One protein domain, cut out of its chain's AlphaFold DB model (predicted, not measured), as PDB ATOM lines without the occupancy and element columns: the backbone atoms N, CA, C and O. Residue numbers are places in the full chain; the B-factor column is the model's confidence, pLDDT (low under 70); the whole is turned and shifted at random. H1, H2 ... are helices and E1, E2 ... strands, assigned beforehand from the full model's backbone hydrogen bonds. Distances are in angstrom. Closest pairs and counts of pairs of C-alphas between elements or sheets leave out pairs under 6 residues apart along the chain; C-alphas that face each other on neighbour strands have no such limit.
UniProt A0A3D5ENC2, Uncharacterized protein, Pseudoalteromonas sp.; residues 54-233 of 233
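AT A GLANCE: This is residues 54 to 233 of the 233 residues of an uncharacterized protein of Pseudoalteromonas sp. (UniProt A0A3D5ENC2). A body of crossed helices, with H2 and H3 nearest its middle, has the strand hairpin E1 and E2 at one end and the long helix H7 leaving it at the other, residues 219 to 233 sticking out as an arm. H1, H3 and H4 pack on H2, H5 packs on H3, and a second strand hairpin, E3 and E4, lies beside H2. The printed part has 180 residues, in the order E1 E2 H1 H2 H3 E3 E4 H4 H5 H6 H7, mostly helix, with two separate antiparallel sheets, E1 - E2 and E3 - E4. It is only just compact, close to loose, with a radius of gyration of the C-alphas of 18.7 A, and spans 74 by 34 by 33 A, the arm adding to the length.

IN THESE COORDINATES: E1 is residues 65 to 69, beginning at C-alpha 65 (171.665, 281.197, 165.745), and E2 is 72 to 76. E3, 137 to 140, and E4, 143 to 146, form the other sheet. H1 is 78 to 90, H2 97 to 116, 28.4 A long, and H3 127 to 136. H4 is 158 to 171, H5 183 to 198, 21.8 A long, and H6 202 to 206. H7, 209 to 231, is 32.5 A long and ends at C-alpha 231 (224.202, 253.440, 178.485).

HOW THE PARTS SIT: In the hairpin E1 and E2, N 67 and O 74 are 2.8 A apart, within hydrogen-bond range. E1 and H4 are near each other, with 7 pairs of C-alphas within 10 A. H1 touches H4, closest C-alphas Ile 89 and Lys 164, 5.4 A. H1 and H2 form a helical hairpin and touch, closest C-alphas Phe 86 and Ala 103, 6.3 A, at 37 degrees, only just steep. H2 touches H4 about perpendicular, 73 degrees, closest C-alphas Ser 106 and Ile 158, 6.5 A. H2 touches H3 with residues 109 to 113 alone, closest C-alphas Met 109 and Tyr 134, 6.6 A. The closest C-alphas of H2 and E3 are those of His 105 and Met 139, 7.0 A. In the hairpin E3 and E4, N 138 and O 145 are 2.8 A apart, within hydrogen-bond range. H3 touches H5 at a steep tilt of 42 degrees, the same way, closest C-alphas Cys 132 and Ala 193, 5.2 A. H5 touches H6, closest C-alphas Asn 191 and Phe 202, 4.5 A. H6 and H7 are close but not clearly touching, with 1 pair of C-alphas within 8 A, those of Asp 204 and Ser 210, 7.5 A. Every O i to N i+4 pair is within hydrogen-bond range in H1 to H6, and 18 of 19 in H7.

THE WHOLE: The C-alphas farthest apart, of Asp 71 and His 233, are 76.0 A apart. The printed part has no cut. The links E4 to H4 and H4 to H5 are long. Residues 176, 208 to 228 and 230 to 233 have pLDDT under 70.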
ATOM      1  N   PHE A  54     179.154 268.463 164.068       95.56
ATOM      2  CA  PHE A  54     178.521 269.581 164.775       95.56
ATOM      3  C   PHE A  54     177.198 269.217 165.467       95.56
ATOM      4  O   PHE A  54     176.612 270.080 166.114       95.56
ATOM      5  N   ASP A  55     176.740 267.966 165.367       94.56
ATOM      6  CA  ASP A  55     175.651 267.451 166.208       94.56
ATOM      7  C   ASP A  55     176.137 267.029 167.604       94.56
ATOM      8  O   ASP A  55     175.324 266.782 168.492       94.56
ATOM      9  N   SER A  56     177.458 266.938 167.808       95.44
ATOM     10  CA  SER A  56     178.052 266.612 169.106       95.44
ATOM     11  C   SER A  56     177.779 267.703 170.140       95.44
ATOM     12  O   SER A  56     177.944 268.891 169.855       95.44
ATOM     13  N   GLU A  57     177.475 267.297 171.377       94.62
ATOM     14  CA  GLU A  57     177.299 268.216 172.510       94.62
ATOM     15  C   GLU A  57     178.539 269.090 172.742       94.62
ATOM     16  O   GLU A  57     178.397 270.275 173.017       94.62
ATOM     17  N   SER A  58     179.747 268.550 172.525       95.44
ATOM     18  CA  SER A  58     181.015 269.282 172.686       95.44
ATOM     19  C   SER A  58     181.221 270.434 171.694       95.44
ATOM     20  O   SER A  58     182.125 271.244 171.877       95.44
ATOM     21  N   LEU A  59     180.415 270.509 170.632       96.00
ATOM     22  CA  LEU A  59     180.446 271.590 169.642       96.00
ATOM     23  C   LEU A  59     179.156 272.421 169.648       96.00
ATOM     24  O   LEU A  59     178.979 273.289 168.789       96.00
ATOM     25  N   ARG A  60     178.252 272.172 170.601       93.62
ATOM     26  CA  ARG A  60     176.929 272.792 170.665       93.62
ATOM     27  C   ARG A  60     176.894 273.944 171.669       93.62
ATOM     28  O   ARG A  60     176.192 273.894 172.674       93.62
ATOM     29  N   PHE A  61     177.613 275.018 171.355       94.00
ATOM     30  CA  PHE A  61     177.697 276.217 172.202       94.00
ATOM     31  C   PHE A  61     176.408 277.057 172.248       94.00
ATOM     32  O   PHE A  61     176.297 277.987 173.043       94.00
ATOM     33  N   MET A  62     175.435 276.765 171.386       92.19
ATOM     34  CA  MET A  62     174.111 277.386 171.355       92.19
ATOM     35  C   MET A  62     173.094 276.410 170.762       92.19
ATOM     36  O   MET A  62     173.470 275.520 169.999       92.19
ATOM     37  N   ASP A  63     171.807 276.591 171.061       90.44
ATOM     38  CA  ASP A  63     170.746 275.765 170.464       90.44
ATOM     39  C   ASP A  63     170.410 276.209 169.034       90.44
ATOM     40  O   ASP A  63     170.145 275.385 168.159       90.44
ATOM     41  N   SER A  64     170.448 277.520 168.779       90.75
ATOM     42  CA  SER A  64     170.235 278.090 167.450       90.75
ATOM     43  C   SER A  64     170.857 279.477 167.318       90.75
ATOM     44  O   SER A  64     170.858 280.234 168.290       90.75
ATOM     45  N   ALA A  65     171.298 279.830 166.111       88.69
ATOM     46  CA  ALA A  65     171.665 281.197 165.745       88.69
ATOM     47  C   ALA A  65     170.522 281.871 164.979       88.69
ATOM     48  O   ALA A  65     169.754 281.209 164.279       88.69
ATOM     49  N   VAL A  66     170.431 283.195 165.083       87.94
ATOM     50  CA  VAL A  66     169.477 284.001 164.316       87.94
ATOM     51  C   VAL A  66     170.209 284.660 163.149       87.94
ATOM     52  O   VAL A  66     171.266 285.259 163.331       87.94
ATOM     53  N   ILE A  67     169.656 284.518 161.946       86.12
ATOM     54  CA  ILE A  67     170.101 285.186 160.721       86.12
ATOM     55  C   ILE A  67     169.114 286.302 160.404       86.12
ATOM     56  O   ILE A  67     167.905 286.062 160.397       86.12
ATOM     57  N   HIS A  68     169.640 287.474 160.051       82.06
ATOM     58  CA  HIS A  68     168.874 288.580 159.484       82.06
ATOM     59  C   HIS A  68     169.327 288.821 158.038       82.06
ATOM     60  O   HIS A  68     170.428 289.318 157.794       82.06
ATOM     61  N   TYR A  69     168.492 288.450 157.064       76.88
ATOM     62  CA  TYR A  69     168.824 288.544 155.638       76.88
ATOM     63  C   TYR A  69     167.608 288.970 154.809       76.88
ATOM     64  O   TYR A  69     166.567 288.330 154.890       76.88
ATOM     65  N   ASN A  70     167.744 290.028 153.999       73.19
ATOM     66  CA  ASN A  70     166.684 290.572 153.129       73.19
ATOM     67  C   ASN A  70     165.308 290.696 153.823       73.19
ATOM     68  O   ASN A  70     164.300 290.213 153.312       73.19
ATOM     69  N   ASP A  71     165.277 291.324 155.005       76.69
ATOM     70  CA  ASP A  71     164.088 291.508 155.860       76.69
ATOM     71  C   ASP A  71     163.452 290.212 156.410       76.69
ATOM     72  O   ASP A  71     162.418 290.255 157.083       76.69
ATOM     73  N   GLU A  72     164.080 289.056 156.192       81.00
ATOM     74  CA  GLU A  72     163.710 287.787 156.810       81.00
ATOM     75  C   GLU A  72     164.570 287.518 158.048       81.00
ATOM     76  O   GLU A  72     165.770 287.801 158.091       81.00
ATOM     77  N   THR A  73     163.935 286.956 159.078       84.75
ATOM     78  CA  THR A  73     164.612 286.463 160.278       84.75
ATOM     79  C   THR A  73     164.426 284.959 160.354       84.75
ATOM     80  O   THR A  73     163.294 284.474 160.398       84.75
ATOM     81  N   LEU A  74     165.532 284.222 160.347       87.31
ATOM     82  CA  LEU A  74     165.541 282.762 160.319       87.31
ATOM     83  C   LEU A  74     166.369 282.235 161.488       87.31
ATOM     84  O   LEU A  74     167.464 282.723 161.750       87.31
ATOM     85  N   SER A  75     165.845 281.227 162.180       89.38
ATOM     86  CA  SER A  75     166.596 280.470 163.181       89.38
ATOM     87  C   SER A  75     167.284 279.294 162.495       89.38
ATOM     88  O   SER A  75     166.656 278.574 161.716       89.38
ATOM     89  N   ILE A  76     168.574 279.111 162.764       90.75
ATOM     90  CA  ILE A  76     169.391 278.054 162.175       90.75
ATOM     91  C   ILE A  76     170.118 277.243 163.244       90.75
ATOM     92  O   ILE A  76     170.479 277.751 164.304       90.75
ATOM     93  N   SER A  77     170.378 275.974 162.940       92.81
ATOM     94  CA  SER A  77     171.152 275.099 163.821       92.81
ATOM     95  C   SER A  77     172.646 275.478 163.847       92.81
ATOM     96  O   SER A  77     173.150 276.054 162.874       92.81
ATOM     97  N   PRO A  78     173.404 275.082 164.887       93.12
ATOM     98  CA  PRO A  78     174.865 275.207 164.908       93.12
ATOM     99  C   PRO A  78     175.542 274.530 163.712       93.12
ATOM    100  O   PRO A  78     176.480 275.074 163.134       93.12
ATOM    101  N   LYS A  79     175.030 273.377 163.267       95.69
ATOM    102  CA  LYS A  79     175.526 272.698 162.063       95.69
ATOM    103  C   LYS A  79     175.365 273.570 160.817       95.69
ATOM    104  O   LYS A  79     176.302 273.717 160.033       95.69
ATOM    105  N   THR A  80     174.192 274.175 160.639       94.19
ATOM    106  CA  THR A  80     173.925 275.107 159.533       94.19
ATOM    107  C   THR A  80     174.846 276.326 159.620       94.19
ATOM    108  O   THR A  80     175.417 276.729 158.607       94.19
ATOM    109  N   LEU A  81     175.070 276.866 160.824       94.56
ATOM    110  CA  LEU A  81     176.036 277.944 161.047       94.56
ATOM    111  C   LEU A  81     177.442 277.521 160.603       94.56
ATOM    112  O   LEU A  81     178.096 278.255 159.865       94.56
ATOM    113  N   ALA A  82     177.896 276.325 160.977       96.12
ATOM    114  CA  ALA A  82     179.200 275.812 160.572       96.12
ATOM    115  C   ALA A  82     179.339 275.690 159.044       96.12
ATOM    116  O   ALA A  82     180.377 276.073 158.500       96.12
ATOM    117  N   LYS A  83     178.294 275.237 158.335       95.88
ATOM    118  CA  LYS A  83     178.257 275.218 156.859       95.88
ATOM    119  C   LYS A  83     178.403 276.631 156.282       95.88
ATOM    120  O   LYS A  83     179.223 276.848 155.390       95.88
ATOM    121  N   ILE A  84     177.676 277.609 156.830       94.06
ATOM    122  CA  ILE A  84     177.762 279.023 156.422       94.06
ATOM    123  C   ILE A  84     179.174 279.575 156.624       94.06
ATOM    124  O   ILE A  84     179.740 280.176 155.706       94.06
ATOM    125  N   LEU A  85     179.769 279.340 157.794       95.50
ATOM    126  CA  LEU A  85     181.129 279.776 158.098       95.50
ATOM    127  C   LEU A  85     182.157 279.103 157.184       95.50
ATOM    128  O   LEU A  85     183.064 279.775 156.695       95.50
ATOM    129  N   PHE A  86     181.996 277.810 156.897       96.62
ATOM    130  CA  PHE A  86     182.889 277.076 156.007       96.62
ATOM    131  C   PHE A  86     182.873 277.652 154.585       96.62
ATOM    132  O   PHE A  86     183.932 277.987 154.047       96.62
ATOM    133  N   VAL A  87     181.681 277.854 154.010       95.00
ATOM    134  CA  VAL A  87     181.510 278.511 152.701       95.00
ATOM    135  C   VAL A  87     182.097 279.925 152.728       95.00
ATOM    136  O   VAL A  87     182.762 280.345 151.782       95.00
ATOM    137  N   GLY A  88     181.908 280.660 153.824       93.94
ATOM    138  CA  GLY A  88     182.509 281.973 154.040       93.94
ATOM    139  C   GLY A  88     184.039 281.964 153.982       93.94
ATOM    140  O   GLY A  88     184.641 282.825 153.332       93.94
ATOM    141  N   ILE A  89     184.674 280.971 154.612       94.88
ATOM    142  CA  ILE A  89     186.131 280.804 154.609       94.88
ATOM    143  C   ILE A  89     186.639 280.389 153.219       94.88
ATOM    144  O   ILE A  89     187.615 280.978 152.739       94.88
ATOM    145  N   GLN A  90     185.987 279.420 152.569       92.88
ATOM    146  CA  GLN A  90     186.425 278.877 151.275       92.88
ATOM    147  C   GLN A  90     185.998 279.693 150.057       92.88
ATOM    148  O   GLN A  90     186.527 279.503 148.965       92.88
ATOM    149  N   SER A  91     185.088 280.650 150.216       87.31
ATOM    150  CA  SER A  91     184.662 281.527 149.129       87.31
ATOM    151  C   SER A  91     185.874 282.190 148.458       87.31
ATOM    152  O   SER A  91     186.601 282.960 149.095       87.31
ATOM    153  N   LYS A  92     186.022 281.967 147.144       83.06
ATOM    154  CA  LYS A  92     187.117 282.486 146.298       83.06
ATOM    155  C   LYS A  92     188.513 281.965 146.680       83.06
ATOM    156  O   LYS A  92     189.511 282.609 146.361       83.06
ATOM    157  N   VAL A  93     188.593 280.833 147.374       84.50
ATOM    158  CA  VAL A  93     189.842 280.125 147.675       84.50
ATOM    159  C   VAL A  93     189.912 278.882 146.803       84.50
ATOM    160  O   VAL A  93     188.907 278.216 146.585       84.50
ATOM    161  N   VAL A  94     191.102 278.570 146.295       84.06
ATOM    162  CA  VAL A  94     191.331 277.315 145.578       84.06
ATOM    163  C   VAL A  94     191.272 276.159 146.571       84.06
ATOM    164  O   VAL A  94     191.989 276.173 147.577       84.06
ATOM    165  N   ASN A  95     190.469 275.144 146.258       87.31
ATOM    166  CA  ASN A  95     190.355 273.928 147.051       87.31
ATOM    167  C   ASN A  95     191.682 273.172 147.092       87.31
ATOM    168  O   ASN A  95     192.011 272.381 146.212       87.31
ATOM    169  N   ASN A  96     192.442 273.391 148.155       89.94
ATOM    170  CA  ASN A  96     193.585 272.568 148.506       89.94
ATOM    171  C   ASN A  96     193.307 271.880 149.844       89.94
ATOM    172  O   ASN A  96     192.553 272.380 150.685       89.94
ATOM    173  N   ARG A  97     193.911 270.705 150.037       90.25
ATOM    174  CA  ARG A  97     193.608 269.838 151.180       90.25
ATOM    175  C   ARG A  97     193.857 270.532 152.523       90.25
ATOM    176  O   ARG A  97     193.007 270.442 153.406       90.25
ATOM    177  N   SER A  98     194.985 271.225 152.679       88.44
ATOM    178  CA  SER A  98     195.320 271.906 153.936       88.44
ATOM    179  C   SER A  98     194.365 273.056 154.237       88.44
ATOM    180  O   SER A  98     193.910 273.169 155.371       88.44
ATOM    181  N   GLY A  99     193.972 273.841 153.233       89.94
ATOM    182  CA  GLY A  99     192.988 274.912 153.374       89.94
ATOM    183  C   GLY A  99     191.614 274.407 153.813       89.94
ATOM    184  O   GLY A  99     191.004 274.998 154.704       89.94
ATOM    185  N   ILE A 100     191.131 273.299 153.239       93.69
ATOM    186  CA  ILE A 100     189.851 272.677 153.628       93.69
ATOM    187  C   ILE A 100     189.905 272.175 155.073       93.69
ATOM    188  O   ILE A 100     189.024 272.501 155.873       93.69
ATOM    189  N   ILE A 101     190.960 271.431 155.423       92.81
ATOM    190  CA  ILE A 101     191.167 270.918 156.785       92.81
ATOM    191  C   ILE A 101     191.280 272.077 157.779       92.81
ATOM    192  O   ILE A 101     190.632 272.054 158.823       92.81
ATOM    193  N   GLY A 102     192.062 273.105 157.447       93.50
ATOM    194  CA  GLY A 102     192.274 274.280 158.283       93.50
ATOM    195  C   GLY A 102     190.984 275.055 158.545       93.50
ATOM    196  O   GLY A 102     190.732 275.430 159.686       93.50
ATOM    197  N   ALA A 103     190.142 275.252 157.526       95.69
ATOM    198  CA  ALA A 103     188.856 275.929 157.683       95.69
ATOM    199  C   ALA A 103     187.917 275.169 158.628       95.69
ATOM    200  O   ALA A 103     187.396 275.753 159.578       95.69
ATOM    201  N   MET A 104     187.748 273.860 158.409       96.00
ATOM    202  CA  MET A 104     186.933 273.017 159.288       96.00
ATOM    203  C   MET A 104     187.473 273.003 160.712       96.00
ATOM    204  O   MET A 104     186.715 273.139 161.668       96.00
ATOM    205  N   HIS A 105     188.789 272.873 160.862       95.81
ATOM    206  CA  HIS A 105     189.432 272.883 162.165       95.81
ATOM    207  C   HIS A 105     189.193 274.205 162.910       95.81
ATOM    208  O   HIS A 105     188.775 274.167 164.062       95.81
ATOM    209  N   SER A 106     189.355 275.365 162.265       96.44
ATOM    210  CA  SER A 106     189.094 276.662 162.907       96.44
ATOM    211  C   SER A 106     187.654 276.818 163.396       96.44
ATOM    212  O   SER A 106     187.446 277.344 164.486       96.44
ATOM    213  N   ILE A 107     186.672 276.325 162.637       97.19
ATOM    214  CA  ILE A 107     185.262 276.361 163.052       97.19
ATOM    215  C   ILE A 107     185.030 275.433 164.252       97.19
ATOM    216  O   ILE A 107     184.426 275.859 165.234       97.19
ATOM    217  N   LYS A 108     185.552 274.198 164.213       97.19
ATOM    218  CA  LYS A 108     185.444 273.255 165.342       97.19
ATOM    219  C   LYS A 108     186.068 273.819 166.617       97.19
ATOM    220  O   LYS A 108     185.433 273.768 167.659       97.19
ATOM    221  N   MET A 109     187.272 274.385 166.531       97.50
ATOM    222  CA  MET A 109     187.957 274.964 167.691       97.50
ATOM    223  C   MET A 109     187.179 276.131 168.294       97.50
ATOM    224  O   MET A 109     187.091 276.225 169.514       97.50
ATOM    225  N   LEU A 110     186.601 276.999 167.457       97.12
ATOM    226  CA  LEU A 110     185.753 278.095 167.923       97.12
ATOM    227  C   LEU A 110     184.522 277.562 168.665       97.12
ATOM    228  O   LEU A 110     184.259 277.979 169.786       97.12
ATOM    229  N   PHE A 111     183.797 276.621 168.058       96.94
ATOM    230  CA  PHE A 111     182.580 276.057 168.646       96.94
ATOM    231  C   PHE A 111     182.875 275.317 169.949       96.94
ATOM    232  O   PHE A 111     182.160 275.499 170.931       96.94
ATOM    233  N   TYR A 112     183.949 274.526 169.978       97.69
ATOM    234  CA  TYR A 112     184.381 273.824 171.179       97.69
ATOM    235  C   TYR A 112     184.725 274.806 172.301       97.69
ATOM    236  O   TYR A 112     184.205 274.692 173.405       97.69
ATOM    237  N   TYR A 113     185.549 275.817 172.008       97.44
ATOM    238  CA  TYR A 113     185.957 276.812 173.000       97.44
ATOM    239  C   TYR A 113     184.757 277.550 173.608       97.44
ATOM    240  O   TYR A 113     184.685 277.720 174.823       97.44
ATOM    241  N   LEU A 114     183.799 277.954 172.771       96.44
ATOM    242  CA  LEU A 114     182.570 278.606 173.223       96.44
ATOM    243  C   LEU A 114     181.695 277.667 174.068       96.44
ATOM    244  O   LEU A 114     181.164 278.089 175.095       96.44
ATOM    245  N   THR A 115     181.614 276.387 173.689       96.50
ATOM    246  CA  THR A 115     180.882 275.358 174.449       96.50
ATOM    247  C   THR A 115     181.481 275.181 175.845       96.50
ATOM    248  O   THR A 115     180.764 275.300 176.836       96.50
ATOM    249  N   GLU A 116     182.799 274.993 175.942       95.69
ATOM    250  CA  GLU A 116     183.511 274.837 177.221       95.69
ATOM    251  C   GLU A 116     183.360 276.060 178.130       95.69
ATOM    252  O   GLU A 116     183.280 275.944 179.353       95.69
ATOM    253  N   LYS A 117     183.297 277.256 177.538       95.06
ATOM    254  CA  LYS A 117     183.067 278.504 178.272       95.06
ATOM    255  C   LYS A 117     181.609 278.740 178.639       95.06
ATOM    256  O   LYS A 117     181.339 279.676 179.387       95.06
ATOM    257  N   SER A 118     180.682 277.918 178.138       93.69
ATOM    258  CA  SER A 118     179.241 278.183 178.214       93.69
ATOM    259  C   SER A 118     178.900 279.599 177.727       93.69
ATOM    260  O   SER A 118     178.061 280.285 178.309       93.69
ATOM    261  N   SER A 119     179.597 280.049 176.678       92.81
ATOM    262  CA  SER A 119     179.438 281.372 176.082       92.81
ATOM    263  C   SER A 119     178.904 281.244 174.664       92.81
ATOM    264  O   SER A 119     179.255 280.325 173.926       92.81
ATOM    265  N   HIS A 120     178.075 282.198 174.256       90.81
ATOM    266  CA  HIS A 120     177.598 282.277 172.880       90.81
ATOM    267  C   HIS A 120     178.533 283.097 171.988       90.81
ATOM    268  O   HIS A 120     178.524 282.913 170.779       90.81
ATOM    269  N   MET A 121     179.383 283.947 172.568       91.62
ATOM    270  CA  MET A 121     180.207 284.900 171.832       91.62
ATOM    271  C   MET A 121     181.652 284.876 172.320       91.62
ATOM    272  O   MET A 121     181.909 284.846 173.519       91.62
ATOM    273  N   LEU A 122     182.595 284.943 171.379       93.88
ATOM    274  CA  LEU A 122     183.998 285.179 171.691       93.88
ATOM    275  C   LEU A 122     184.202 286.679 171.934       93.88
ATOM    276  O   LEU A 122     184.288 287.451 170.975       93.88
ATOM    277  N   GLU A 123     184.253 287.078 173.204       91.94
ATOM    278  CA  GLU A 123     184.455 288.472 173.609       91.94
ATOM    279  C   GLU A 123     185.874 288.969 173.283       91.94
ATOM    280  O   GLU A 123     186.837 288.196 173.252       91.94
ATOM    281  N   ALA A 124     186.034 290.282 173.073       89.81
ATOM    282  CA  ALA A 124     187.330 290.877 172.732       89.81
ATOM    283  C   ALA A 124     188.444 290.553 173.752       89.81
ATOM    284  O   ALA A 124     189.590 290.294 173.374       89.81
ATOM    285  N   ASN A 125     188.103 290.514 175.042       91.00
ATOM    286  CA  ASN A 125     189.007 290.155 176.143       91.00
ATOM    287  C   ASN A 125     189.386 288.653 176.161       91.00
ATOM    288  O   ASN A 125     190.412 288.298 176.745       91.00
ATOM    289  N   GLU A 126     188.616 287.782 175.503       93.81
ATOM    290  CA  GLU A 126     188.830 286.331 175.449       93.81
ATOM    291  C   GLU A 126     189.603 285.880 174.209       93.81
ATOM    292  O   GLU A 126     190.149 284.774 174.204       93.81
ATOM    293  N   ILE A 127     189.705 286.720 173.172       94.00
ATOM    294  CA  ILE A 127     190.368 286.365 171.906       94.00
ATOM    295  C   ILE A 127     191.786 285.839 172.145       94.00
ATOM    296  O   ILE A 127     192.165 284.827 171.560       94.00
ATOM    297  N   LYS A 128     192.571 286.457 173.036       95.38
ATOM    298  CA  LYS A 128     193.924 285.966 173.352       95.38
ATOM    299  C   LYS A 128     193.899 284.556 173.942       95.38
ATOM    300  O   LYS A 128     194.680 283.707 173.523       95.38
ATOM    301  N   SER A 129     193.004 284.301 174.893       96.50
ATOM    302  CA  SER A 129     192.848 282.985 175.519       96.50
ATOM    303  C   SER A 129     192.402 281.933 174.507       96.50
ATOM    304  O   SER A 129     192.935 280.825 174.514       96.50
ATOM    305  N   PHE A 130     191.506 282.296 173.587       97.25
ATOM    306  CA  PHE A 130     191.136 281.444 172.461       97.25
ATOM    307  C   PHE A 130     192.329 281.144 171.543       97.25
ATOM    308  O   PHE A 130     192.520 279.996 171.154       97.25
ATOM    309  N   LEU A 131     193.165 282.134 171.217       96.88
ATOM    310  CA  LEU A 131     194.355 281.922 170.386       96.88
ATOM    311  C   LEU A 131     195.381 281.011 171.080       96.88
ATOM    312  O   LEU A 131     195.900 280.096 170.442       96.88
ATOM    313  N   CYS A 132     195.621 281.188 172.383       96.38
ATOM    314  CA  CYS A 132     196.440 280.268 173.181       96.38
ATOM    315  C   CYS A 132     195.887 278.835 173.141       96.38
ATOM    316  O   CYS A 132     196.631 277.886 172.895       96.38
ATOM    317  N   PHE A 133     194.574 278.687 173.341       96.56
ATOM    318  CA  PHE A 133     193.882 277.403 173.250       96.56
ATOM    319  C   PHE A 133     194.042 276.771 171.860       96.56
ATOM    320  O   PHE A 133     194.393 275.599 171.758       96.56
ATOM    321  N   TYR A 134     193.856 277.549 170.794       96.38
ATOM    322  CA  TYR A 134     193.980 277.092 169.413       96.38
ATOM    323  C   TYR A 134     195.391 276.594 169.069       96.38
ATOM    324  O   TYR A 134     195.535 275.628 168.324       96.38
ATOM    325  N   LEU A 135     196.439 277.238 169.596       94.00
ATOM    326  CA  LEU A 135     197.826 276.857 169.315       94.00
ATOM    327  C   LEU A 135     198.194 275.480 169.879       94.00
ATOM    328  O   LEU A 135     198.939 274.745 169.234       94.00
ATOM    329  N   LEU A 136     197.683 275.130 171.062       92.31
ATOM    330  CA  LEU A 136     198.079 273.908 171.773       92.31
ATOM    331  C   LEU A 136     197.058 272.775 171.717       92.31
ATOM    332  O   LEU A 136     197.221 271.772 172.409       92.31
ATOM    333  N   ASN A 137     196.011 272.904 170.909       93.69
ATOM    334  CA  ASN A 137     194.987 271.875 170.817       93.69
ATOM    335  C   ASN A 137     194.625 271.560 169.366       93.69
ATOM    336  O   ASN A 137     194.675 272.403 168.471       93.69
ATOM    337  N   ASP A 138     194.232 270.314 169.149       92.94
ATOM    338  CA  ASP A 138     193.644 269.815 167.920       92.94
ATOM    339  C   ASP A 138     192.318 269.110 168.203       92.94
ATOM    340  O   ASP A 138     191.943 268.891 169.353       92.94
ATOM    341  N   MET A 139     191.609 268.755 167.135       91.50
ATOM    342  CA  MET A 139     190.321 268.075 167.209       91.50
ATOM    343  C   MET A 139     190.297 266.855 166.293       91.50
ATOM    344  O   MET A 139     190.272 267.004 165.062       91.50
ATOM    345  N   GLU A 140     190.203 265.670 166.888       87.00
ATOM    346  CA  GLU A 140     189.953 264.408 166.190       87.00
ATOM    347  C   GLU A 140     188.455 264.092 166.278       87.00
ATOM    348  O   GLU A 140     187.913 263.803 167.339       87.00
ATOM    349  N   GLY A 141     187.732 264.268 165.167       86.44
ATOM    350  CA  GLY A 141     186.268 264.313 165.227       86.44
ATOM    351  C   GLY A 141     185.784 265.439 166.167       86.44
ATOM    352  O   GLY A 141     186.194 266.591 165.936       86.44
ATOM    353  N   PRO A 142     184.919 265.132 167.161       89.62
ATOM    354  CA  PRO A 142     184.454 266.060 168.195       89.62
ATOM    355  C   PRO A 142     185.304 266.052 169.483       89.62
ATOM    356  O   PRO A 142     184.953 266.758 170.430       89.62
ATOM    357  N   GLU A 143     186.380 265.261 169.539       90.94
ATOM    358  CA  GLU A 143     187.232 265.116 170.723       90.94
ATOM    359  C   GLU A 143     188.435 266.059 170.665       90.94
ATOM    360  O   GLU A 143     189.105 266.179 169.633       90.94
ATOM    361  N   LEU A 144     188.719 266.709 171.797       93.94
ATOM    362  CA  LEU A 144     189.869 267.589 171.956       93.94
ATOM    363  C   LEU A 144     191.135 266.777 172.230       93.94
ATOM    364  O   LEU A 144     191.148 265.865 173.057       93.94
ATOM    365  N   LYS A 145     192.229 267.169 171.586       92.25
ATOM    366  CA  LYS A 145     193.547 266.573 171.770       92.25
ATOM    367  C   LYS A 145     194.588 267.654 172.011       92.25
ATOM    368  O   LYS A 145     194.780 268.519 171.165       92.25
ATOM    369  N   ALA A 146     195.318 267.561 173.118       90.00
ATOM    370  CA  ALA A 146     196.461 268.432 173.356       90.00
ATOM    371  C   ALA A 146     197.592 268.141 172.352       90.00
ATOM    372  O   ALA A 146     197.891 266.983 172.037       90.00
ATOM    373  N   LEU A 147     198.227 269.198 171.859       84.12
ATOM    374  CA  LEU A 147     199.377 269.133 170.970       84.12
ATOM    375  C   LEU A 147     200.668 269.365 171.749       84.12
ATOM    376  O   LEU A 147     200.740 270.229 172.617       84.12
ATOM    377  N   ILE A 148     201.714 268.633 171.368       78.44
ATOM    378  CA  ILE A 148     203.088 268.912 171.811       78.44
ATOM    379  C   ILE A 148     203.628 270.156 171.088       78.44
ATOM    380  O   ILE A 148     204.390 270.932 171.652       78.44
ATOM    381  N   SER A 149     203.209 270.355 169.837       79.94
ATOM    382  CA  SER A 149     203.624 271.469 168.988       79.94
ATOM    383  C   SER A 149     202.466 271.950 168.115       79.94
ATOM    384  O   SER A 149     201.716 271.107 167.606       79.94
ATOM    385  N   PRO A 150     202.346 273.263 167.863       87.25
ATOM    386  CA  PRO A 150     201.308 273.796 166.994       87.25
ATOM    387  C   PRO A 150     201.487 273.295 165.558       87.25
ATOM    388  O   PRO A 150     202.591 273.000 165.094       87.25
ATOM    389  N   HIS A 151     200.383 273.261 164.820       87.50
ATOM    390  CA  HIS A 151     200.418 273.047 163.372       87.50
ATOM    391  C   HIS A 151     201.100 274.210 162.651       87.50
ATOM    392  O   HIS A 151     201.190 275.304 163.179       87.50
ATOM    393  N   SER A 152     201.533 274.016 161.405       85.81
ATOM    394  CA  SER A 152     202.052 275.132 160.602       85.81
ATOM    395  C   SER A 152     200.980 276.204 160.368       85.81
ATOM    396  O   SER A 152     199.874 275.890 159.909       85.81
ATOM    397  N   TYR A 153     201.337 277.476 160.579       89.62
ATOM    398  CA  TYR A 153     200.445 278.604 160.311       89.62
ATOM    399  C   TYR A 153     200.006 278.677 158.841       89.62
ATOM    400  O   TYR A 153     198.857 279.006 158.561       89.62
ATOM    401  N   VAL A 154     200.885 278.311 157.898       85.69
ATOM    402  CA  VAL A 154     200.572 278.290 156.457       85.69
ATOM    403  C   VAL A 154     199.383 277.373 156.163       85.69
ATOM    404  O   VAL A 154     198.511 277.718 155.369       85.69
ATOM    405  N   ASN A 155     199.314 276.228 156.845       84.00
ATOM    406  CA  ASN A 155     198.229 275.261 156.685       84.00
ATOM    407  C   ASN A 155     197.001 275.593 157.542       84.00
ATOM    408  O   ASN A 155     195.898 275.144 157.231       84.00
ATOM    409  N   ARG A 156     197.174 276.353 158.629       87.69
ATOM    410  CA  ARG A 156     196.105 276.724 159.566       87.69
ATOM    411  C   ARG A 156     196.114 278.234 159.869       87.69
ATOM    412  O   ARG A 156     196.335 278.610 161.024       87.69
ATOM    413  N   PRO A 157     195.843 279.110 158.879       91.38
ATOM    414  CA  PRO A 157     195.976 280.560 159.032       91.38
ATOM    415  C   PRO A 157     194.792 281.159 159.810       91.38
ATOM    416  O   PRO A 157     193.929 281.844 159.253       91.38
ATOM    417  N   ILE A 158     194.745 280.898 161.119       93.94
ATOM    418  CA  ILE A 158     193.600 281.193 161.991       93.94
ATOM    419  C   ILE A 158     193.166 282.657 161.945       93.94
ATOM    420  O   ILE A 158     191.970 282.923 161.900       93.94
ATOM    421  N   LEU A 159     194.090 283.619 161.852       94.25
ATOM    422  CA  LEU A 159     193.699 285.031 161.796       94.25
ATOM    423  C   LEU A 159     192.945 285.358 160.502       94.25
ATOM    424  O   LEU A 159     191.977 286.114 160.515       94.25
ATOM    425  N   THR A 160     193.343 284.756 159.380       93.50
ATOM    426  CA  THR A 160     192.606 284.871 158.114       93.50
ATOM    427  C   THR A 160     191.226 284.229 158.231       93.50
ATOM    428  O   THR A 160     190.245 284.797 157.748       93.50
ATOM    429  N   HIS A 161     191.125 283.072 158.889       95.00
ATOM    430  CA  HIS A 161     189.844 282.400 159.104       95.00
ATOM    431  C   HIS A 161     188.913 283.221 160.000       95.00
ATOM    432  O   HIS A 161     187.772 283.438 159.614       95.00
ATOM    433  N   LEU A 162     189.399 283.767 161.119       94.00
ATOM    434  CA  LEU A 162     188.616 284.633 162.010       94.00
ATOM    435  C   LEU A 162     188.092 285.878 161.284       94.00
ATOM    436  O   LEU A 162     186.916 286.215 161.416       94.00
ATOM    437  N   ARG A 163     188.915 286.515 160.441       92.56
ATOM    438  CA  ARG A 163     188.481 287.651 159.606       92.56
ATOM    439  C   ARG A 163     187.362 287.266 158.643       92.56
ATOM    440  O   ARG A 163     186.377 287.994 158.507       92.56
ATOM    441  N   LYS A 164     187.486 286.111 157.984       93.38
ATOM    442  CA  LYS A 164     186.445 285.602 157.081       93.38
ATOM    443  C   LYS A 164     185.181 285.189 157.828       93.38
ATOM    444  O   LYS A 164     184.095 285.483 157.336       93.38
ATOM    445  N   ILE A 165     185.307 284.584 159.009       94.19
ATOM    446  CA  ILE A 165     184.181 284.266 159.895       94.19
ATOM    447  C   ILE A 165     183.449 285.560 160.250       94.19
ATOM    448  O   ILE A 165     182.267 285.671 159.948       94.19
ATOM    449  N   LYS A 166     184.152 286.581 160.753       91.50
ATOM    450  CA  LYS A 166     183.573 287.892 161.086       91.50
ATOM    451  C   LYS A 166     182.846 288.528 159.898       91.50
ATOM    452  O   LYS A 166     181.700 288.943 160.019       91.50
ATOM    453  N   SER A 167     183.487 288.566 158.727       90.44
ATOM    454  CA  SER A 167     182.868 289.100 157.505       90.44
ATOM    455  C   SER A 167     181.629 288.305 157.076       90.44
ATOM    456  O   SER A 167     180.676 288.884 156.554       90.44
ATOM    457  N   THR A 168     181.636 286.990 157.294       91.94
ATOM    458  CA  THR A 168     180.515 286.102 156.966       91.94
ATOM    459  C   THR A 168     179.351 286.313 157.921       91.94
ATOM    460  O   THR A 168     178.238 286.519 157.452       91.94
ATOM    461  N   LEU A 169     179.609 286.349 159.230       91.25
ATOM    462  CA  LEU A 169     178.608 286.659 160.253       91.25
ATOM    463  C   LEU A 169     177.927 288.000 159.957       91.25
ATOM    464  O   LEU A 169     176.708 288.055 159.849       91.25
ATOM    465  N   TYR A 170     178.719 289.045 159.686       89.44
ATOM    466  CA  TYR A 170     178.202 290.366 159.318       89.44
ATOM    467  C   TYR A 170     177.329 290.334 158.053       89.44
ATOM    468  O   TYR A 170     176.258 290.931 158.023       89.44
ATOM    469  N   ARG A 171     177.755 289.615 157.004       87.44
ATOM    470  CA  ARG A 171     176.996 289.501 155.743       87.44
ATOM    471  C   ARG A 171     175.605 288.898 155.939       87.44
ATOM    472  O   ARG A 171     174.697 289.255 155.196       87.44
ATOM    473  N   TYR A 172     175.474 287.966 156.874       87.44
ATOM    474  CA  TYR A 172     174.225 287.264 157.159       87.44
ATOM    475  C   TYR A 172     173.489 287.840 158.380       87.44
ATOM    476  O   TYR A 172     172.540 287.227 158.858       87.44
ATOM    477  N   GLY A 173     173.930 288.990 158.907       86.88
ATOM    478  CA  GLY A 173     173.319 289.601 160.086       86.88
ATOM    479  C   GLY A 173     173.301 288.670 161.301       86.88
ATOM    480  O   GLY A 173     172.351 288.703 162.071       86.88
ATOM    481  N   ILE A 174     174.302 287.796 161.435       88.31
ATOM    482  CA  ILE A 174     174.426 286.879 162.570       88.31
ATOM    483  C   ILE A 174     175.166 287.621 163.672       88.31
ATOM    484  O   ILE A 174     176.387 287.798 163.613       88.31
ATOM    485  N   GLU A 175     174.413 288.076 164.662       74.19
ATOM    486  CA  GLU A 175     174.962 288.686 165.866       74.19
ATOM    487  C   GLU A 175     175.452 287.598 166.842       74.19
ATOM    488  O   GLU A 175     175.018 286.448 166.785       74.19
ATOM    489  N   ALA A 176     176.369 287.965 167.744       67.62
ATOM    490  CA  ALA A 176     176.753 287.163 168.910       67.62
ATOM    491  C   ALA A 176     177.567 285.870 168.673       67.62
ATOM    492  O   ALA A 176     177.318 284.889 169.355       67.62
ATOM    493  N   VAL A 177     178.572 285.854 167.781       81.62
ATOM    494  CA  VAL A 177     179.546 284.728 167.713       81.62
ATOM    495  C   VAL A 177     180.992 285.180 167.936       81.62
ATOM    496  O   VAL A 177     181.739 284.520 168.654       81.62
ATOM    497  N   ILE A 178     181.407 286.311 167.357       86.31
ATOM    498  CA  ILE A 178     182.724 286.922 167.596       86.31
ATOM    499  C   ILE A 178     182.535 288.427 167.746       86.31
ATOM    500  O   ILE A 178     181.936 289.059 166.875       86.31
ATOM    501  N   ASP A 179     183.074 288.986 168.824       80.88
ATOM    502  CA  ASP A 179     183.024 290.415 169.104       80.88
ATOM    503  C   ASP A 179     183.879 291.240 168.117       80.88
ATOM    504  O   ASP A 179     184.779 290.758 167.413       80.88
ATOM    505  N   THR A 180     183.583 292.530 168.026       74.38
ATOM    506  CA  THR A 180     184.280 293.455 167.141       74.38
ATOM    507  C   THR A 180     185.658 293.832 167.679       74.38
ATOM    508  O   THR A 180     185.796 294.726 168.501       74.38
ATOM    509  N   LEU A 181     186.699 293.223 167.112       72.94
ATOM    510  CA  LEU A 181     188.089 293.650 167.307       72.94
ATOM    511  C   LEU A 181     188.690 294.213 165.997       72.94
ATOM    512  O   LEU A 181     188.401 293.660 164.921       72.94
ATOM    513  N   PRO A 182     189.494 295.296 166.031       77.62
ATOM    514  CA  PRO A 182     190.298 295.744 164.894       77.62
ATOM    515  C   PRO A 182     191.337 294.703 164.446       77.62
ATOM    516  O   PRO A 182     191.972 294.035 165.258       77.62
ATOM    517  N   ASP A 183     191.588 294.613 163.138       77.75
ATOM    518  CA  ASP A 183     192.530 293.633 162.571       77.75
ATOM    519  C   ASP A 183     193.975 293.798 163.058       77.75
ATOM    520  O   ASP A 183     194.710 292.810 163.144       77.75
ATOM    521  N   SER A 184     194.379 295.036 163.351       79.94
ATOM    522  CA  SER A 184     195.693 295.359 163.909       79.94
ATOM    523  C   SER A 184     195.873 294.757 165.298       79.94
ATOM    524  O   SER A 184     196.935 294.222 165.603       79.94
ATOM    525  N   GLU A 185     194.820 294.794 166.110       88.44
ATOM    526  CA  GLU A 185     194.836 294.268 167.469       88.44
ATOM    527  C   GLU A 185     194.873 292.737 167.450       88.44
ATOM    528  O   GLU A 185     195.598 292.128 168.231       88.44
ATOM    529  N   LEU A 186     194.216 292.102 166.472       91.00
ATOM    530  CA  LEU A 186     194.227 290.646 166.325       91.00
ATOM    531  C   LEU A 186     195.647 290.086 166.104       91.00
ATOM    532  O   LEU A 186     195.994 289.050 166.670       91.00
ATOM    533  N   ASN A 187     196.483 290.773 165.316       93.62
ATOM    534  CA  ASN A 187     197.882 290.370 165.123       93.62
ATOM    535  C   ASN A 187     198.705 290.540 166.410       93.62
ATOM    536  O   ASN A 187     199.520 289.678 166.725       93.62
ATOM    537  N   THR A 188     198.478 291.618 167.169       95.31
ATOM    538  CA  THR A 188     199.134 291.831 168.469       95.31
ATOM    539  C   THR A 188     198.766 290.732 169.462       95.31
ATOM    540  O   THR A 188     199.655 290.165 170.094       95.31
ATOM    541  N   LEU A 189     197.482 290.369 169.552       95.94
ATOM    542  CA  LEU A 189     197.021 289.287 170.426       95.94
ATOM    543  C   LEU A 189     197.611 287.933 170.016       95.94
ATOM    544  O   LEU A 189     197.989 287.153 170.887       95.94
ATOM    545  N   MET A 190     197.732 287.668 168.711       95.69
ATOM    546  CA  MET A 190     198.393 286.462 168.211       95.69
ATOM    547  C   MET A 190     199.881 286.435 168.554       95.69
ATOM    548  O   MET A 190     200.372 285.398 168.984       95.69
ATOM    549  N   ASN A 191     200.590 287.560 168.418       96.25
ATOM    550  CA  ASN A 191     201.993 287.647 168.824       96.25
ATOM    551  C   ASN A 191     202.164 287.339 170.309       96.25
ATOM    552  O   ASN A 191     202.971 286.485 170.655       96.25
ATOM    553  N   SER A 192     201.339 287.940 171.169       96.81
ATOM    554  CA  SER A 192     201.350 287.612 172.595       96.81
ATOM    555  C   SER A 192     201.016 286.141 172.864       96.81
ATOM    556  O   SER A 192     201.609 285.541 173.751       96.81
ATOM    557  N   ALA A 193     200.080 285.537 172.123       96.56
ATOM    558  CA  ALA A 193     199.775 284.115 172.268       96.56
ATOM    559  C   ALA A 193     200.968 283.227 171.867       96.56
ATOM    560  O   ALA A 193     201.267 282.272 172.578       96.56
ATOM    561  N   CYS A 194     201.674 283.549 170.779       94.62
ATOM    562  CA  CYS A 194     202.892 282.840 170.387       94.62
ATOM    563  C   CYS A 194     204.004 282.989 171.435       94.62
ATOM    564  O   CYS A 194     204.594 281.987 171.818       94.62
ATOM    565  N   GLU A 195     204.240 284.192 171.959       94.62
ATOM    566  CA  GLU A 195     205.258 284.419 172.995       94.62
ATOM    567  C   GLU A 195     204.958 283.610 174.265       94.62
ATOM    568  O   GLU A 195     205.852 282.990 174.830       94.62
ATOM    569  N   ILE A 196     203.690 283.555 174.689       92.94
ATOM    570  CA  ILE A 196     203.281 282.813 175.893       92.94
ATOM    571  C   ILE A 196     203.358 281.297 175.679       92.94
ATOM    572  O   ILE A 196     203.812 280.578 176.566       92.94
ATOM    573  N   MET A 197     202.844 280.798 174.549       91.00
ATOM    574  CA  MET A 197     202.644 279.356 174.358       91.00
ATOM    575  C   MET A 197     203.822 278.662 173.674       91.00
ATOM    576  O   MET A 197     203.977 277.455 173.836       91.00
ATOM    577  N   LEU A 198     204.595 279.392 172.867       88.62
ATOM    578  CA  LEU A 198     205.596 278.843 171.949       88.62
ATOM    579  C   LEU A 198     206.999 279.432 172.148       88.62
ATOM    580  O   LEU A 198     207.917 278.972 171.476       88.62
ATOM    581  N   ASP A 199     207.154 280.445 173.007       88.81
ATOM    582  CA  ASP A 199     208.412 281.178 173.220       88.81
ATOM    583  C   ASP A 199     209.031 281.721 171.913       88.81
ATOM    584  O   ASP A 199     210.239 281.702 171.693       88.81
ATOM    585  N   MET A 200     208.177 282.179 170.989       89.44
ATOM    586  CA  MET A 200     208.594 282.766 169.711       89.44
ATOM    587  C   MET A 200     207.633 283.865 169.260       89.44
ATOM    588  O   MET A 200     206.470 283.897 169.674       89.44
ATOM    589  N   THR A 201     208.087 284.746 168.367       94.00
ATOM    590  CA  THR A 201     207.203 285.773 167.807       94.00
ATOM    591  C   THR A 201     206.205 285.160 166.827       94.00
ATOM    592  O   THR A 201     206.410 284.076 166.267       94.00
ATOM    593  N   PHE A 202     205.108 285.869 166.557       93.88
ATOM    594  CA  PHE A 202     204.182 285.440 165.510       93.88
ATOM    595  C   PHE A 202     204.865 285.388 164.136       93.88
ATOM    596  O   PHE A 202     204.593 284.465 163.373       93.88
ATOM    597  N   ASN A 203     205.798 286.303 163.851       92.69
ATOM    598  CA  ASN A 203     206.553 286.282 162.600       92.69
ATOM    599  C   ASN A 203     207.381 284.992 162.459       92.69
ATOM    600  O   ASN A 203     207.286 284.318 161.435       92.69
ATOM    601  N   ASP A 204     208.096 284.587 163.515       89.75
ATOM    602  CA  ASP A 204     208.877 283.340 163.526       89.75
ATOM    603  C   ASP A 204     207.985 282.112 163.288       89.75
ATOM    604  O   ASP A 204     208.326 281.205 162.523       89.75
ATOM    605  N   TYR A 205     206.804 282.089 163.909       89.88
ATOM    606  CA  TYR A 205     205.828 281.022 163.708       89.88
ATOM    607  C   TYR A 205     205.304 280.974 162.261       89.88
ATOM    608  O   TYR A 205     205.172 279.886 161.691       89.88
ATOM    609  N   GLN A 206     205.040 282.128 161.637       89.88
ATOM    610  CA  GLN A 206     204.610 282.203 160.235       89.88
ATOM    611  C   GLN A 206     205.680 281.698 159.263       89.88
ATOM    612  O   GLN A 206     205.343 281.017 158.294       89.88
ATOM    613  N   GLU A 207     206.947 282.003 159.533       85.56
ATOM    614  CA  GLU A 207     208.094 281.567 158.729       85.56
ATOM    615  C   GLU A 207     208.429 280.075 158.915       85.56
ATOM    616  O   GLU A 207     209.258 279.526 158.192       85.56
ATOM    617  N   GLY A 208     207.746 279.381 159.834       68.31
ATOM    618  CA  GLY A 208     207.952 277.955 160.086       68.31
ATOM    619  C   GLY A 208     209.113 277.665 161.036       68.31
ATOM    620  O   GLY A 208     209.577 276.525 161.097       68.31
ATOM    621  N   SER A 209     209.548 278.657 161.820       52.81
ATOM    622  CA  SER A 209     210.595 278.493 162.837       52.81
ATOM    623  C   SER A 209     210.216 277.465 163.914       52.81
ATOM    624  O   SER A 209     211.097 276.881 164.544       52.81
ATOM    625  N   SER A 210     208.927 277.115 164.051       49.94
ATOM    626  CA  SER A 210     208.498 275.998 164.901       49.94
ATOM    627  C   SER A 210     209.100 274.651 164.480       49.94
ATOM    628  O   SER A 210     209.365 273.826 165.346       49.94
ATOM    629  N   PHE A 211     209.400 274.426 163.193       43.50
ATOM    630  CA  PHE A 211     210.068 273.194 162.748       43.50
ATOM    631  C   PHE A 211     211.574 273.194 163.054       43.50
ATOM    632  O   PHE A 211     212.137 272.139 163.337       43.50
ATOM    633  N   ASN A 212     212.216 274.368 163.047       41.66
ATOM    634  CA  ASN A 212     213.643 274.491 163.351       41.66
ATOM    635  C   ASN A 212     213.926 274.458 164.860       41.66
ATOM    636  O   ASN A 212     214.890 273.816 165.264       41.66
ATOM    637  N   TYR A 213     213.092 275.083 165.698       40.84
ATOM    638  CA  TYR A 213     213.316 275.117 167.150       40.84
ATOM    639  C   TYR A 213     212.881 273.817 167.848       40.84
ATOM    640  O   TYR A 213     213.655 273.237 168.606       40.84
ATOM    641  N   LEU A 214     211.691 273.282 167.534       45.22
ATOM    642  CA  LEU A 214     211.208 272.042 168.162       45.22
ATOM    643  C   LEU A 214     211.933 270.800 167.633       45.22
ATOM    644  O   LEU A 214     212.180 269.877 168.398       45.22
ATOM    645  N   GLY A 215     212.324 270.771 166.355       48.81
ATOM    646  CA  GLY A 215     213.110 269.664 165.806       48.81
ATOM    647  C   GLY A 215     214.496 269.538 166.444       48.81
ATOM    648  O   GLY A 215     214.979 268.423 166.633       48.81
ATOM    649  N   LEU A 216     215.119 270.662 166.815       47.66
ATOM    650  CA  LEU A 216     216.443 270.679 167.438       47.66
ATOM    651  C   LEU A 216     216.388 270.440 168.950       47.66
ATOM    652  O   LEU A 216     217.145 269.598 169.423       47.66
ATOM    653  N   ASP A 217     215.491 271.089 169.700       47.38
ATOM    654  CA  ASP A 217     215.427 270.896 171.159       47.38
ATOM    655  C   ASP A 217     214.722 269.593 171.558       47.38
ATOM    656  O   ASP A 217     215.245 268.842 172.383       47.38
ATOM    657  N   VAL A 218     213.590 269.238 170.934       53.31
ATOM    658  CA  VAL A 218     212.951 267.929 171.184       53.31
ATOM    659  C   VAL A 218     213.809 266.805 170.610       53.31
ATOM    660  O   VAL A 218     213.931 265.754 171.233       53.31
ATOM    661  N   GLY A 219     214.460 267.031 169.464       56.06
ATOM    662  CA  GLY A 219     215.438 266.096 168.907       56.06
ATOM    663  C   GLY A 219     216.615 265.867 169.852       56.06
ATOM    664  O   GLY A 219     216.994 264.721 170.073       56.06
ATOM    665  N   LYS A 220     217.145 266.924 170.474       53.75
ATOM    666  CA  LYS A 220     218.214 266.824 171.469       53.75
ATOM    667  C   LYS A 220     217.753 266.093 172.727       53.75
ATOM    668  O   LYS A 220     218.422 265.156 173.138       53.75
ATOM    669  N   HIS A 221     216.586 266.424 173.277       56.66
ATOM    670  CA  HIS A 221     216.039 265.707 174.433       56.66
ATOM    671  C   HIS A 221     215.726 264.235 174.134       56.66
ATOM    672  O   HIS A 221     215.935 263.380 174.991       56.66
ATOM    673  N   TYR A 222     215.269 263.917 172.920       60.44
ATOM    674  CA  TYR A 222     215.056 262.541 172.477       60.44
ATOM    675  C   TYR A 222     216.381 261.786 172.297       60.44
ATOM    676  O   TYR A 222     216.499 260.652 172.749       60.44
ATOM    677  N   VAL A 223     217.391 262.415 171.688       61.41
ATOM    678  CA  VAL A 223     218.738 261.841 171.538       61.41
ATOM    679  C   VAL A 223     219.395 261.625 172.900       61.41
ATOM    680  O   VAL A 223     219.927 260.544 173.129       61.41
ATOM    681  N   ASP A 224     219.298 262.587 173.818       64.75
ATOM    682  CA  ASP A 224     219.829 262.481 175.179       64.75
ATOM    683  C   ASP A 224     219.102 261.381 175.970       64.75
ATOM    684  O   ASP A 224     219.745 260.558 176.619       64.75
ATOM    685  N   HIS A 225     217.770 261.295 175.861       66.06
ATOM    686  CA  HIS A 225     216.984 260.212 176.460       66.06
ATOM    687  C   HIS A 225     217.375 258.839 175.892       66.06
ATOM    688  O   HIS A 225     217.567 257.891 176.650       66.06
ATOM    689  N   CYS A 226     217.515 258.710 174.569       65.94
ATOM    690  CA  CYS A 226     217.982 257.471 173.951       65.94
ATOM    691  C   CYS A 226     219.413 257.128 174.385       65.94
ATOM    692  O   CYS A 226     219.684 255.969 174.683       65.94
ATOM    693  N   HIS A 227     220.317 258.106 174.456       61.84
ATOM    694  CA  HIS A 227     221.700 257.895 174.876       61.84
ATOM    695  C   HIS A 227     221.785 257.389 176.321       61.84
ATOM    696  O   HIS A 227     222.453 256.390 176.566       61.84
ATOM    697  N   LEU A 228     221.042 258.003 177.246       66.50
ATOM    698  CA  LEU A 228     220.959 257.563 178.642       66.50
ATOM    699  C   LEU A 228     220.360 256.154 178.767       66.50
ATOM    700  O   LEU A 228     220.898 255.316 179.482       66.50
ATOM    701  N   PHE A 229     219.289 255.862 178.026       71.31
ATOM    702  CA  PHE A 229     218.631 254.553 178.060       71.31
ATOM    703  C   PHE A 229     219.531 253.406 177.562       71.31
ATOM    704  O   PHE A 229     219.445 252.292 178.082       71.31
ATOM    705  N   PHE A 230     220.388 253.667 176.566       66.62
ATOM    706  CA  PHE A 230     221.319 252.677 176.007       66.62
ATOM    707  C   PHE A 230     222.660 252.571 176.753       66.62
ATOM    708  O   PHE A 230     223.363 251.593 176.539       66.62
ATOM    709  N   GLU A 231     223.024 253.537 177.601       60.44
ATOM    710  CA  GLU A 231     224.202 253.440 178.485       60.44
ATOM    711  C   GLU A 231     223.877 252.744 179.824       60.44
ATOM    712  O   GLU A 231     224.779 252.252 180.501       60.44
ATOM    713  N   GLU A 232     222.598 252.672 180.212       52.88
ATOM    714  CA  GLU A 232     222.140 251.990 181.436       52.88
ATOM    715  C   GLU A 232     221.848 250.478 181.259       52.88
ATOM    716  O   GLU A 232     221.451 249.821 182.225       52.88
ATOM    717  N   HIS A 233     222.073 249.904 180.069       44.94
ATOM    718  CA  HIS A 233     221.933 248.467 179.759       44.94
ATOM    719  C   HIS A 233     223.142 247.926 178.985       44.94
ATOM    720  O   HIS A 233     223.352 246.690 179.034       44.94
TER     721      HIS A 233